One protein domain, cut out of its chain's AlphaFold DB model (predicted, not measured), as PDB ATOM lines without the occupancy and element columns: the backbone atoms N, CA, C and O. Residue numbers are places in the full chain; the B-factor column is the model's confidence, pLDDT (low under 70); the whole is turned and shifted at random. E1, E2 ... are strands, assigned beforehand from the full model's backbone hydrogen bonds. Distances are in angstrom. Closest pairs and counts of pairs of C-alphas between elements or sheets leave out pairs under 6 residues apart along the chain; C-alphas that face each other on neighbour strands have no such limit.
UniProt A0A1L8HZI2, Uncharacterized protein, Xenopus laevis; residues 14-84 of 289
ATOM      1  N   ILE A  14      -4.918  35.676 -50.149       85.25
ATOM      2  CA  ILE A  14      -5.328  34.389 -49.568       85.25
ATOM      3  C   ILE A  14      -6.433  34.599 -48.521       85.25
ATOM      4  O   ILE A  14      -6.372  35.524 -47.710       85.25
ATOM      5  N   ARG A  15      -7.434  33.711 -48.522       88.31
ATOM      6  CA  ARG A  15      -8.488  33.601 -47.500       88.31
ATOM      7  C   ARG A  15      -8.629  32.163 -47.014       88.31
ATOM      8  O   ARG A  15      -8.340  31.222 -47.754       88.31
ATOM      9  N   PHE A  16      -9.116  32.007 -45.788       83.38
ATOM     10  CA  PHE A  16      -9.386  30.715 -45.164       83.38
ATOM     11  C   PHE A  16     -10.880  30.564 -44.887       83.38
ATOM     12  O   PHE A  16     -11.552  31.526 -44.530       83.38
ATOM     13  N   GLU A  17     -11.392  29.349 -45.057       85.44
ATOM     14  CA  GLU A  17     -12.771  28.979 -44.764       85.44
ATOM     15  C   GLU A  17     -12.784  27.734 -43.857       85.44
ATOM     16  O   GLU A  17     -12.268  26.686 -44.271       85.44
ATOM     17  N   PRO A  18     -13.366  27.819 -42.641       86.94
ATOM     18  CA  PRO A  18     -13.871  29.038 -41.988       86.94
ATOM     19  C   PRO A  18     -12.749  30.054 -41.699       86.94
ATOM     20  O   PRO A  18     -11.614  29.661 -41.450       86.94
ATOM     21  N   GLU A  19     -13.061  31.352 -41.705       83.81
ATOM     22  CA  GLU A  19     -12.077  32.396 -41.384       83.81
ATOM     23  C   GLU A  19     -11.900  32.484 -39.857       83.81
ATOM     24  O   GLU A  19     -12.778  32.962 -39.140       83.81
ATOM     25  N   GLN A  20     -10.784  31.952 -39.352       79.19
ATOM     26  CA  GLN A  20     -10.457  31.876 -37.923       79.19
ATOM     27  C   GLN A  20      -9.024  32.358 -37.640       79.19
ATOM     28  O   GLN A  20      -8.147  32.325 -38.505       79.19
ATOM     29  N   ILE A  21      -8.776  32.793 -36.400       73.56
ATOM     30  CA  ILE A  21      -7.446  33.216 -35.916       73.56
ATOM     31  C   ILE A  21      -6.571  32.048 -35.428       73.56
ATOM     32  O   ILE A  21      -5.354  32.185 -35.315       73.56
ATOM     33  N   VAL A  22      -7.189  30.905 -35.127       71.38
ATOM     34  CA  VAL A  22      -6.565  29.681 -34.612       71.38
ATOM     35  C   VAL A  22      -7.308  28.496 -35.218       71.38
ATOM     36  O   VAL A  22      -8.533  28.528 -35.282       71.38
ATOM     37  N   TYR A  23      -6.582  27.459 -35.639       78.25
ATOM     38  CA  TYR A  23      -7.151  26.256 -36.252       78.25
ATOM     39  C   TYR A  23      -6.788  25.004 -35.451       78.25
ATOM     40  O   TYR A  23      -5.689  24.903 -34.905       78.25
ATOM     41  N   ILE A  24      -7.697  24.031 -35.409       72.00
ATOM     42  CA  ILE A  24      -7.506  22.778 -34.673       72.00
ATOM     43  C   ILE A  24      -6.846  21.725 -35.572       72.00
ATOM     44  O   ILE A  24      -7.267  21.478 -36.705       72.00
ATOM     45  N   GLN A  25      -5.812  21.059 -35.054       75.25
ATOM     46  CA  GLN A  25      -5.120  19.983 -35.753       75.25
ATOM     47  C   GLN A  25      -6.076  18.839 -36.137       75.25
ATOM     48  O   GLN A  25      -6.797  18.283 -35.308       75.25
ATOM     49  N   GLY A  26      -6.037  18.456 -37.415       73.44
ATOM     50  CA  GLY A  26      -6.873  17.389 -37.975       73.44
ATOM     51  C   GLY A  26      -8.233  17.850 -38.507       73.44
ATOM     52  O   GLY A  26      -8.993  17.012 -38.986       73.44
ATOM     53  N   GLU A  27      -8.547  19.146 -38.461       79.06
ATOM     54  CA  GLU A  27      -9.740  19.700 -39.110       79.06
ATOM     55  C   GLU A  27      -9.461  20.101 -40.564       79.06
ATOM     56  O   GLU A  27      -8.339  20.448 -40.943       79.06
ATOM     57  N   ALA A  28     -10.486  19.992 -41.411       78.00
ATOM     58  CA  ALA A  28     -10.380  20.279 -42.835       78.00
ATOM     59  C   ALA A  28     -10.639  21.768 -43.093       78.00
ATOM     60  O   ALA A  28     -11.784  22.213 -43.091       78.00
ATOM     61  N   ILE A  29      -9.569  22.521 -43.344       83.69
ATOM     62  CA  ILE A  29      -9.643  23.920 -43.778       83.69
ATOM     63  C   ILE A  29      -9.654  24.015 -45.304       83.69
ATOM     64  O   ILE A  29      -9.041  23.195 -45.998       83.69
ATOM     65  N   THR A  30     -10.321  25.042 -45.825       87.25
ATOM     66  CA  THR A  30     -10.279  25.393 -47.248       87.25
ATOM     67  C   THR A  30      -9.544  26.715 -47.433       87.25
ATOM     68  O   THR A  30      -9.869  27.711 -46.794       87.25
ATOM     69  N   ILE A  31      -8.536  26.719 -48.302       85.25
ATOM     70  CA  ILE A  31      -7.683  27.869 -48.604       85.25
ATOM     71  C   ILE A  31      -8.060  28.381 -49.992       85.25
ATOM     72  O   ILE A  31      -7.854  27.695 -50.998       85.25
ATOM     73  N   ARG A  32      -8.611  29.594 -50.062       89.00
ATOM     74  CA  ARG A  32      -8.955  30.255 -51.323       89.00
ATOM     75  C   ARG A  32      -7.887  31.259 -51.717       89.00
ATOM     76  O   ARG A  32      -7.393  32.005 -50.878       89.00
ATOM     77  N   CYS A  33      -7.567  31.295 -53.006       85.88
ATOM     78  CA  CYS A  33      -6.749  32.349 -53.597       85.88
ATOM     79  C   CYS A  33      -7.657  33.268 -54.422       85.88
ATOM     80  O   CYS A  33      -8.446  32.794 -55.245       85.88
ATOM     81  N   LEU A  34      -7.600  34.572 -54.166       88.94
ATOM     82  CA  LEU A  34      -8.451  35.578 -54.794       88.94
ATOM     83  C   LEU A  34      -7.580  36.518 -55.627       88.94
ATOM     84  O   LEU A  34      -6.813  37.311 -55.086       88.94
ATOM     85  N   ALA A  35      -7.705  36.424 -56.949       87.56
ATOM     86  CA  ALA A  35      -7.159  37.391 -57.894       87.56
ATOM     87  C   ALA A  35      -8.294  38.286 -58.408       87.56
ATOM     88  O   ALA A  35      -9.414  37.809 -58.579       87.56
ATOM     89  N   GLU A  36      -8.001  39.556 -58.696       86.62
ATOM     90  CA  GLU A  36      -8.979  40.532 -59.208       86.62
ATOM     91  C   GLU A  36      -9.652  40.065 -60.512       86.62
ATOM     92  O   GLU A  36     -10.860  40.202 -60.690       86.62
ATOM     93  N   ASN A  37      -8.871  39.459 -61.411       84.69
ATOM     94  CA  ASN A  37      -9.310  39.000 -62.727       84.69
ATOM     95  C   ASN A  37      -9.090  37.478 -62.870       84.69
ATOM     96  O   ASN A  37      -8.188  37.048 -63.589       84.69
ATOM     97  N   PRO A  38      -9.880  36.620 -62.192       82.31
ATOM     98  CA  PRO A  38      -9.601  35.181 -62.096       82.31
ATOM     99  C   PRO A  38      -9.676  34.448 -63.444       82.31
ATOM    100  O   PRO A  38      -9.070  33.392 -63.601       82.31
ATOM    101  N   SER A  39     -10.367  35.021 -64.433       80.38
ATOM    102  CA  SER A  39     -10.446  34.533 -65.816       80.38
ATOM    103  C   SER A  39      -9.131  34.636 -66.599       80.38
ATOM    104  O   SER A  39      -8.977  33.946 -67.606       80.38
ATOM    105  N   THR A  40      -8.171  35.463 -66.162       82.06
ATOM    106  CA  THR A  40      -6.835  35.550 -66.783       82.06
ATOM    107  C   THR A  40      -5.819  34.604 -66.132       82.06
ATOM    108  O   THR A  40      -4.766  34.326 -66.716       82.06
ATOM    109  N   VAL A  41      -6.135  34.055 -64.954       80.19
ATOM    110  CA  VAL A  41      -5.246  33.179 -64.182       80.19
ATOM    111  C   VAL A  41      -5.276  31.756 -64.743       80.19
ATOM    112  O   VAL A  41      -6.244  31.018 -64.588       80.19
ATOM    113  N   ARG A  42      -4.177  31.339 -65.384       83.25
ATOM    114  CA  ARG A  42      -4.055  30.001 -66.000       83.25
ATOM    115  C   ARG A  42      -3.816  28.859 -65.006       83.25
ATOM    116  O   ARG A  42      -4.016  27.702 -65.362       83.25
ATOM    117  N   ASN A  43      -3.290  29.154 -63.820       81.75
ATOM    118  CA  ASN A  43      -3.108  28.203 -62.723       81.75
ATOM    119  C   ASN A  43      -2.900  28.951 -61.406       81.75
ATOM    120  O   ASN A  43      -2.351  30.050 -61.392       81.75
ATOM    121  N   TYR A  44      -3.304  28.305 -60.320       80.00
ATOM    122  CA  TYR A  44      -3.018  28.687 -58.948       80.00
ATOM    123  C   TYR A  44      -1.986  27.708 -58.377       80.00
ATOM    124  O   TYR A  44      -1.977  26.513 -58.700       80.00
ATOM    125  N   ARG A  45      -1.104  28.227 -57.527       79.56
ATOM    126  CA  ARG A  45      -0.049  27.473 -56.850       79.56
ATOM    127  C   ARG A  45      -0.087  27.821 -55.373       79.56
ATOM    128  O   ARG A  45      -0.257  28.987 -55.025       79.56
ATOM    129  N   TYR A  46       0.025  26.810 -54.521       77.56
ATOM    130  CA  TYR A  46      -0.182  26.968 -53.084       77.56
ATOM    131  C   TYR A  46       1.094  26.694 -52.309       77.56
ATOM    132  O   TYR A  46       1.483  25.535 -52.137       77.56
ATOM    133  N   TYR A  47       1.700  27.769 -51.815       70.88
ATOM    134  CA  TYR A  47       2.957  27.727 -51.085       70.88
ATOM    135  C   TYR A  47       2.726  27.596 -49.579       70.88
ATOM    136  O   TYR A  47       1.957  28.360 -48.998       70.88
ATOM    137  N   LYS A  48       3.388  26.635 -48.923       71.56
ATOM    138  CA  LYS A  48       3.419  26.544 -47.452       71.56
ATOM    139  C   LYS A  48       4.825  26.280 -46.954       71.56
ATOM    140  O   LYS A  48       5.467  25.333 -47.405       71.56
ATOM    141  N   ASP A  49       5.277  27.093 -45.996       71.75
ATOM    142  CA  ASP A  49       6.694  27.169 -45.620       71.75
ATOM    143  C   ASP A  49       7.563  27.285 -46.901       71.75
ATOM    144  O   ASP A  49       8.659  26.743 -46.985       71.75
ATOM    145  N   VAL A  50       6.992  27.948 -47.921       66.81
ATOM    146  CA  VAL A  50       7.442  28.132 -49.311       66.81
ATOM    147  C   VAL A  50       7.278  26.925 -50.301       66.81
ATOM    148  O   VAL A  50       7.540  27.119 -51.474       66.81
ATOM    149  N   LEU A  51       6.782  25.710 -49.960       61.06
ATOM    150  CA  LEU A  51       6.648  24.578 -50.947       61.06
ATOM    151  C   LEU A  51       5.436  24.741 -51.854       61.06
ATOM    152  O   LEU A  51       4.346  24.864 -51.302       61.06
ATOM    153  N   GLU A  52       5.554  24.536 -53.172       68.56
ATOM    154  CA  GLU A  52       4.405  24.240 -54.053       68.56
ATOM    155  C   GLU A  52       3.674  22.942 -53.619       68.56
ATOM    156  O   GLU A  52       3.899  21.845 -54.128       68.56
ATOM    157  N   THR A  53       2.771  23.052 -52.636       67.88
ATOM    158  CA  THR A  53       2.023  21.925 -52.046       67.88
ATOM    159  C   THR A  53       0.936  21.375 -52.965       67.88
ATOM    160  O   THR A  53       0.507  20.226 -52.801       67.88
ATOM    161  N   LEU A  54       0.446  22.198 -53.891       73.00
ATOM    162  CA  LEU A  54      -0.454  21.825 -54.973       73.00
ATOM    163  C   LEU A  54      -0.330  22.849 -56.106       73.00
ATOM    164  O   LEU A  54      -0.373  24.058 -55.865       73.00
ATOM    165  N   LYS A  55      -0.280  22.336 -57.336       78.19
ATOM    166  CA  LYS A  55      -0.545  23.083 -58.563       78.19
ATOM    167  C   LYS A  55      -1.925  22.709 -59.078       78.19
ATOM    168  O   LYS A  55      -2.234  21.523 -59.172       78.19
ATOM    169  N   THR A  56      -2.754  23.692 -59.397       77.44
ATOM    170  CA  THR A  56      -4.154  23.452 -59.767       77.44
ATOM    171  C   THR A  56      -4.692  24.555 -60.682       77.44
ATOM    172  O   THR A  56      -4.138  25.650 -60.761       77.44
ATOM    173  N   ASN A  57      -5.757  24.261 -61.427       80.50
ATOM    174  CA  ASN A  57      -6.533  25.244 -62.184       80.50
ATOM    175  C   ASN A  57      -7.713  25.821 -61.378       80.50
ATOM    176  O   ASN A  57      -8.248  26.856 -61.767       80.50
ATOM    177  N   ASN A  58      -8.107  25.195 -60.263       80.06
ATOM    178  CA  ASN A  58      -9.057  25.785 -59.318       80.06
ATOM    179  C   ASN A  58      -8.345  26.749 -58.352       80.06
ATOM    180  O   ASN A  58      -7.141  26.652 -58.132       80.06
ATOM    181  N   ASN A  59      -9.096  27.665 -57.742       82.06
ATOM    182  CA  ASN A  59      -8.586  28.599 -56.736       82.06
ATOM    183  C   ASN A  59      -8.929  28.161 -55.298       82.06
ATOM    184  O   ASN A  59      -9.097  29.002 -54.410       82.06
ATOM    185  N   ILE A  60      -9.062  26.846 -55.078       82.44
ATOM    186  CA  ILE A  60      -9.564  26.237 -53.842       82.44
ATOM    187  C   ILE A  60      -8.696  25.025 -53.473       82.44
ATOM    188  O   ILE A  60      -8.798  23.963 -54.093       82.44
ATOM    189  N   LEU A  61      -7.876  25.164 -52.430       75.94
ATOM    190  CA  LEU A  61      -7.101  24.072 -51.841       75.94
ATOM    191  C   LEU A  61      -7.758  23.588 -50.541       75.94
ATOM    192  O   LEU A  61      -7.813  24.324 -49.560       75.94
ATOM    193  N   THR A  62      -8.157  22.320 -50.496       73.31
ATOM    194  CA  THR A  62      -8.591  21.634 -49.269       73.31
ATOM    195  C   THR A  62      -7.600  20.505 -48.971       73.31
ATOM    196  O   THR A  62      -7.462  19.582 -49.776       73.31
ATOM    197  N   LYS A  63      -6.863  20.578 -47.853       62.91
ATOM    198  CA  LYS A  63      -5.824  19.592 -47.487       62.91
ATOM    199  C   LYS A  63      -5.596  19.486 -45.969       62.91
ATOM    200  O   LYS A  63      -5.563  20.519 -45.303       62.91
ATOM    201  N   PRO A  64      -5.296  18.285 -45.430       56.12
ATOM    202  CA  PRO A  64      -4.571  18.152 -44.165       56.12
ATOM    203  C   PRO A  64      -3.112  18.644 -44.318       56.12
ATOM    204  O   PRO A  64      -2.535  18.615 -45.405       56.12
ATOM    205  N   TYR A  65      -2.511  19.143 -43.235       50.59
ATOM    206  CA  TYR A  65      -1.480  20.194 -43.301       50.59
ATOM    207  C   TYR A  65      -0.006  19.689 -43.232       50.59
ATOM    208  O   TYR A  65       0.393  19.126 -42.219       50.59
ATOM    209  N   SER A  66       0.855  19.963 -44.239       52.97
ATOM    210  CA  SER A  66       2.325  19.646 -44.252       52.97
ATOM    211  C   SER A  66       3.169  20.624 -45.136       52.97
ATOM    212  O   SER A  66       2.545  21.500 -45.723       52.97
ATOM    213  N   ARG A  67       4.526  20.593 -45.162       36.38
ATOM    214  CA  ARG A  67       5.440  21.777 -45.379       36.38
ATOM    215  C   ARG A  67       6.501  21.759 -46.546       36.38
ATOM    216  O   ARG A  67       7.018  20.685 -46.827       36.38
ATOM    217  N   ARG A  68       6.967  22.964 -46.990       36.94
ATOM    218  CA  ARG A  68       8.386  23.492 -47.165       36.94
ATOM    219  C   ARG A  68       9.186  23.646 -48.525       36.94
ATOM    220  O   ARG A  68       9.685  22.633 -48.992       36.94
ATOM    221  N   TRP A  69       9.427  24.898 -49.010       52.06
ATOM    222  CA  TRP A  69      10.240  25.448 -50.171       52.06
ATOM    223  C   TRP A  69      10.085  24.815 -51.593       52.06
ATOM    224  O   TRP A  69      10.132  23.596 -51.672       52.06
ATOM    225  N   ASP A  70       9.867  25.459 -52.772       42.66
ATOM    226  CA  ASP A  70       9.886  26.845 -53.381       42.66
ATOM    227  C   ASP A  70       8.688  27.022 -54.412       42.66
ATOM    228  O   ASP A  70       7.958  26.039 -54.580       42.66
ATOM    229  N   ASP A  71       8.369  28.067 -55.239       43.09
ATOM    230  CA  ASP A  71       8.553  29.557 -55.430       43.09
ATOM    231  C   ASP A  71       7.491  30.134 -56.467       43.09
ATOM    232  O   ASP A  71       7.140  29.397 -57.397       43.09
ATOM    233  N   SER A  72       6.989  31.399 -56.348       42.22
ATOM    234  CA  SER A  72       6.567  32.377 -57.428       42.22
ATOM    235  C   SER A  72       5.989  33.704 -56.846       42.22
ATOM    236  O   SER A  72       5.470  33.642 -55.739       42.22
ATOM    237  N   THR A  73       5.972  34.855 -57.572       54.47
ATOM    238  CA  THR A  73       5.531  36.208 -57.081       54.47
ATOM    239  C   THR A  73       4.389  36.167 -56.059       54.47
ATOM    240  O   THR A  73       3.226  35.961 -56.419       54.47
ATOM    241  N   GLU A  74       4.742  36.346 -54.789       58.66
ATOM    242  CA  GLU A  74       3.930  35.830 -53.692       58.66
ATOM    243  C   GLU A  74       2.714  36.709 -53.366       58.66
ATOM    244  O   GLU A  74       2.771  37.939 -53.351       58.66
ATOM    245  N   SER A  75       1.607  36.044 -53.031       61.06
ATOM    246  CA  SER A  75       0.539  36.631 -52.220       61.06
ATOM    247  C   SER A  75       1.076  37.064 -50.855       61.06
ATOM    248  O   SER A  75       2.090  36.542 -50.392       61.06
ATOM    249  N   ASN A  76       0.344  37.921 -50.140       70.50
ATOM    250  CA  ASN A  76       0.676  38.254 -48.754       70.50
ATOM    251  C   ASN A  76       0.906  36.982 -47.907       70.50
ATOM    252  O   ASN A  76       0.050  36.097 -47.869       70.50
ATOM    253  N   HIS A  77       2.049  36.881 -47.219       65.50
ATOM    254  CA  HIS A  77       2.303  35.750 -46.326       65.50
ATOM    255  C   HIS A  77       1.257  35.725 -45.199       65.50
ATOM    256  O   HIS A  77       0.944  36.764 -44.613       65.50
ATOM    257  N   ILE A  78       0.747  34.539 -44.859       72.31
ATOM    258  CA  ILE A  78      -0.125  34.337 -43.694       72.31
ATOM    259  C   ILE A  78       0.419  33.169 -42.874       72.31
ATOM    260  O   ILE A  78       0.530  32.046 -43.366       72.31
ATOM    261  N   ALA A  79       0.743  33.431 -41.609       71.31
ATOM    262  CA  ALA A  79       1.061  32.388 -40.643       71.31
ATOM    263  C   ALA A  79      -0.240  31.801 -40.076       71.31
ATOM    264  O   ALA A  79      -1.083  32.545 -39.580       71.31
ATOM    265  N   LEU A  80      -0.395  30.473 -40.110       71.81
ATOM    266  CA  LEU A  80      -1.470  29.803 -39.374       71.81
ATOM    267  C   LEU A  80      -0.983  29.378 -37.993       71.81
ATOM    268  O   LEU A  80      -0.061  28.569 -37.885       71.81
ATOM    269  N   ASN A  81      -1.669  29.851 -36.955       72.44
ATOM    270  CA  ASN A  81      -1.578  29.250 -35.634       72.44
ATOM    271  C   ASN A  81      -2.442  27.977 -35.614       72.44
ATOM    272  O   ASN A  81      -3.669  28.052 -35.714       72.44
ATOM    273  N   VAL A  82      -1.795  26.813 -35.535       73.50
ATOM    274  CA  VAL A  82      -2.462  25.508 -35.454       73.50
ATOM    275  C   VAL A  82      -2.191  24.924 -34.076       73.50
ATOM    276  O   VAL A  82      -1.040  24.634 -33.752       73.50
ATOM    277  N   ILE A  83      -3.246  24.746 -33.286       75.19
ATOM    278  CA  ILE A  83      -3.177  24.112 -31.968       75.19
ATOM    279  C   ILE A  83      -3.519  22.626 -32.069       75.19
ATOM    280  O   ILE A  83      -4.288  22.204 -32.938       75.19
ATOM    281  N   GLU A  84      -2.985  21.827 -31.149       76.31
ATOM    282  CA  GLU A  84      -3.522  20.491 -30.898       76.31
ATOM    283  C   GLU A  84      -4.984  20.605 -30.426       76.31
ATOM    284  O   GLU A  84      -5.386  21.611 -29.838       76.31
TER     285      GLU A  84
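This is residues 14 to 84 of the 289 residues of an uncharacterized protein of Xenopus laevis (UniProt A0A1L8HZI2). With little regular structure, a small three-strand sheet, E1-E2-E5, forms one side, the hairpin E3-E4 the other; unnamed residues 63 to 84 loop round that hairpin and return beside residues 23 to 24. The 71 printed residues hold five named strands, E1 to E5 in chain order, with 23 residues, and no named helix: all strand, both sheets antiparallel. It is compact, radius of gyration of the C-alphas 12.3 A, but elongated, 39 by 24 by 18 A.

Find E2, residues 30 to 34, 12.8 A; E1 is residues 14 to 17, from C-alpha 14 at (-5.328, 34.389, -49.568), and E5 is residues 60 to 62, ending at C-alpha 62 at (-8.591, 21.634, -49.269). E3 is residues 44 to 48, 13.3 A, and E4 residues 51 to 56, 14.0 A.

Inner strand E2 is antiparallel to E1, a hairpin (N 15 to O 32, 2.9 A), and to E5 (N 31 to O 61, 2.8 A). In hairpin E3-E4, N 53 and O 46 are 2.8 A apart. The closest C-alphas of E3 and E5, Tyr 46 and Leu 61, are 7.6 A apart; E1 and E4 are apart.

The printed part has no cut; link E1 to E2 is long. Confidence is low at residues 50 to 53, 63 to 75 and 77.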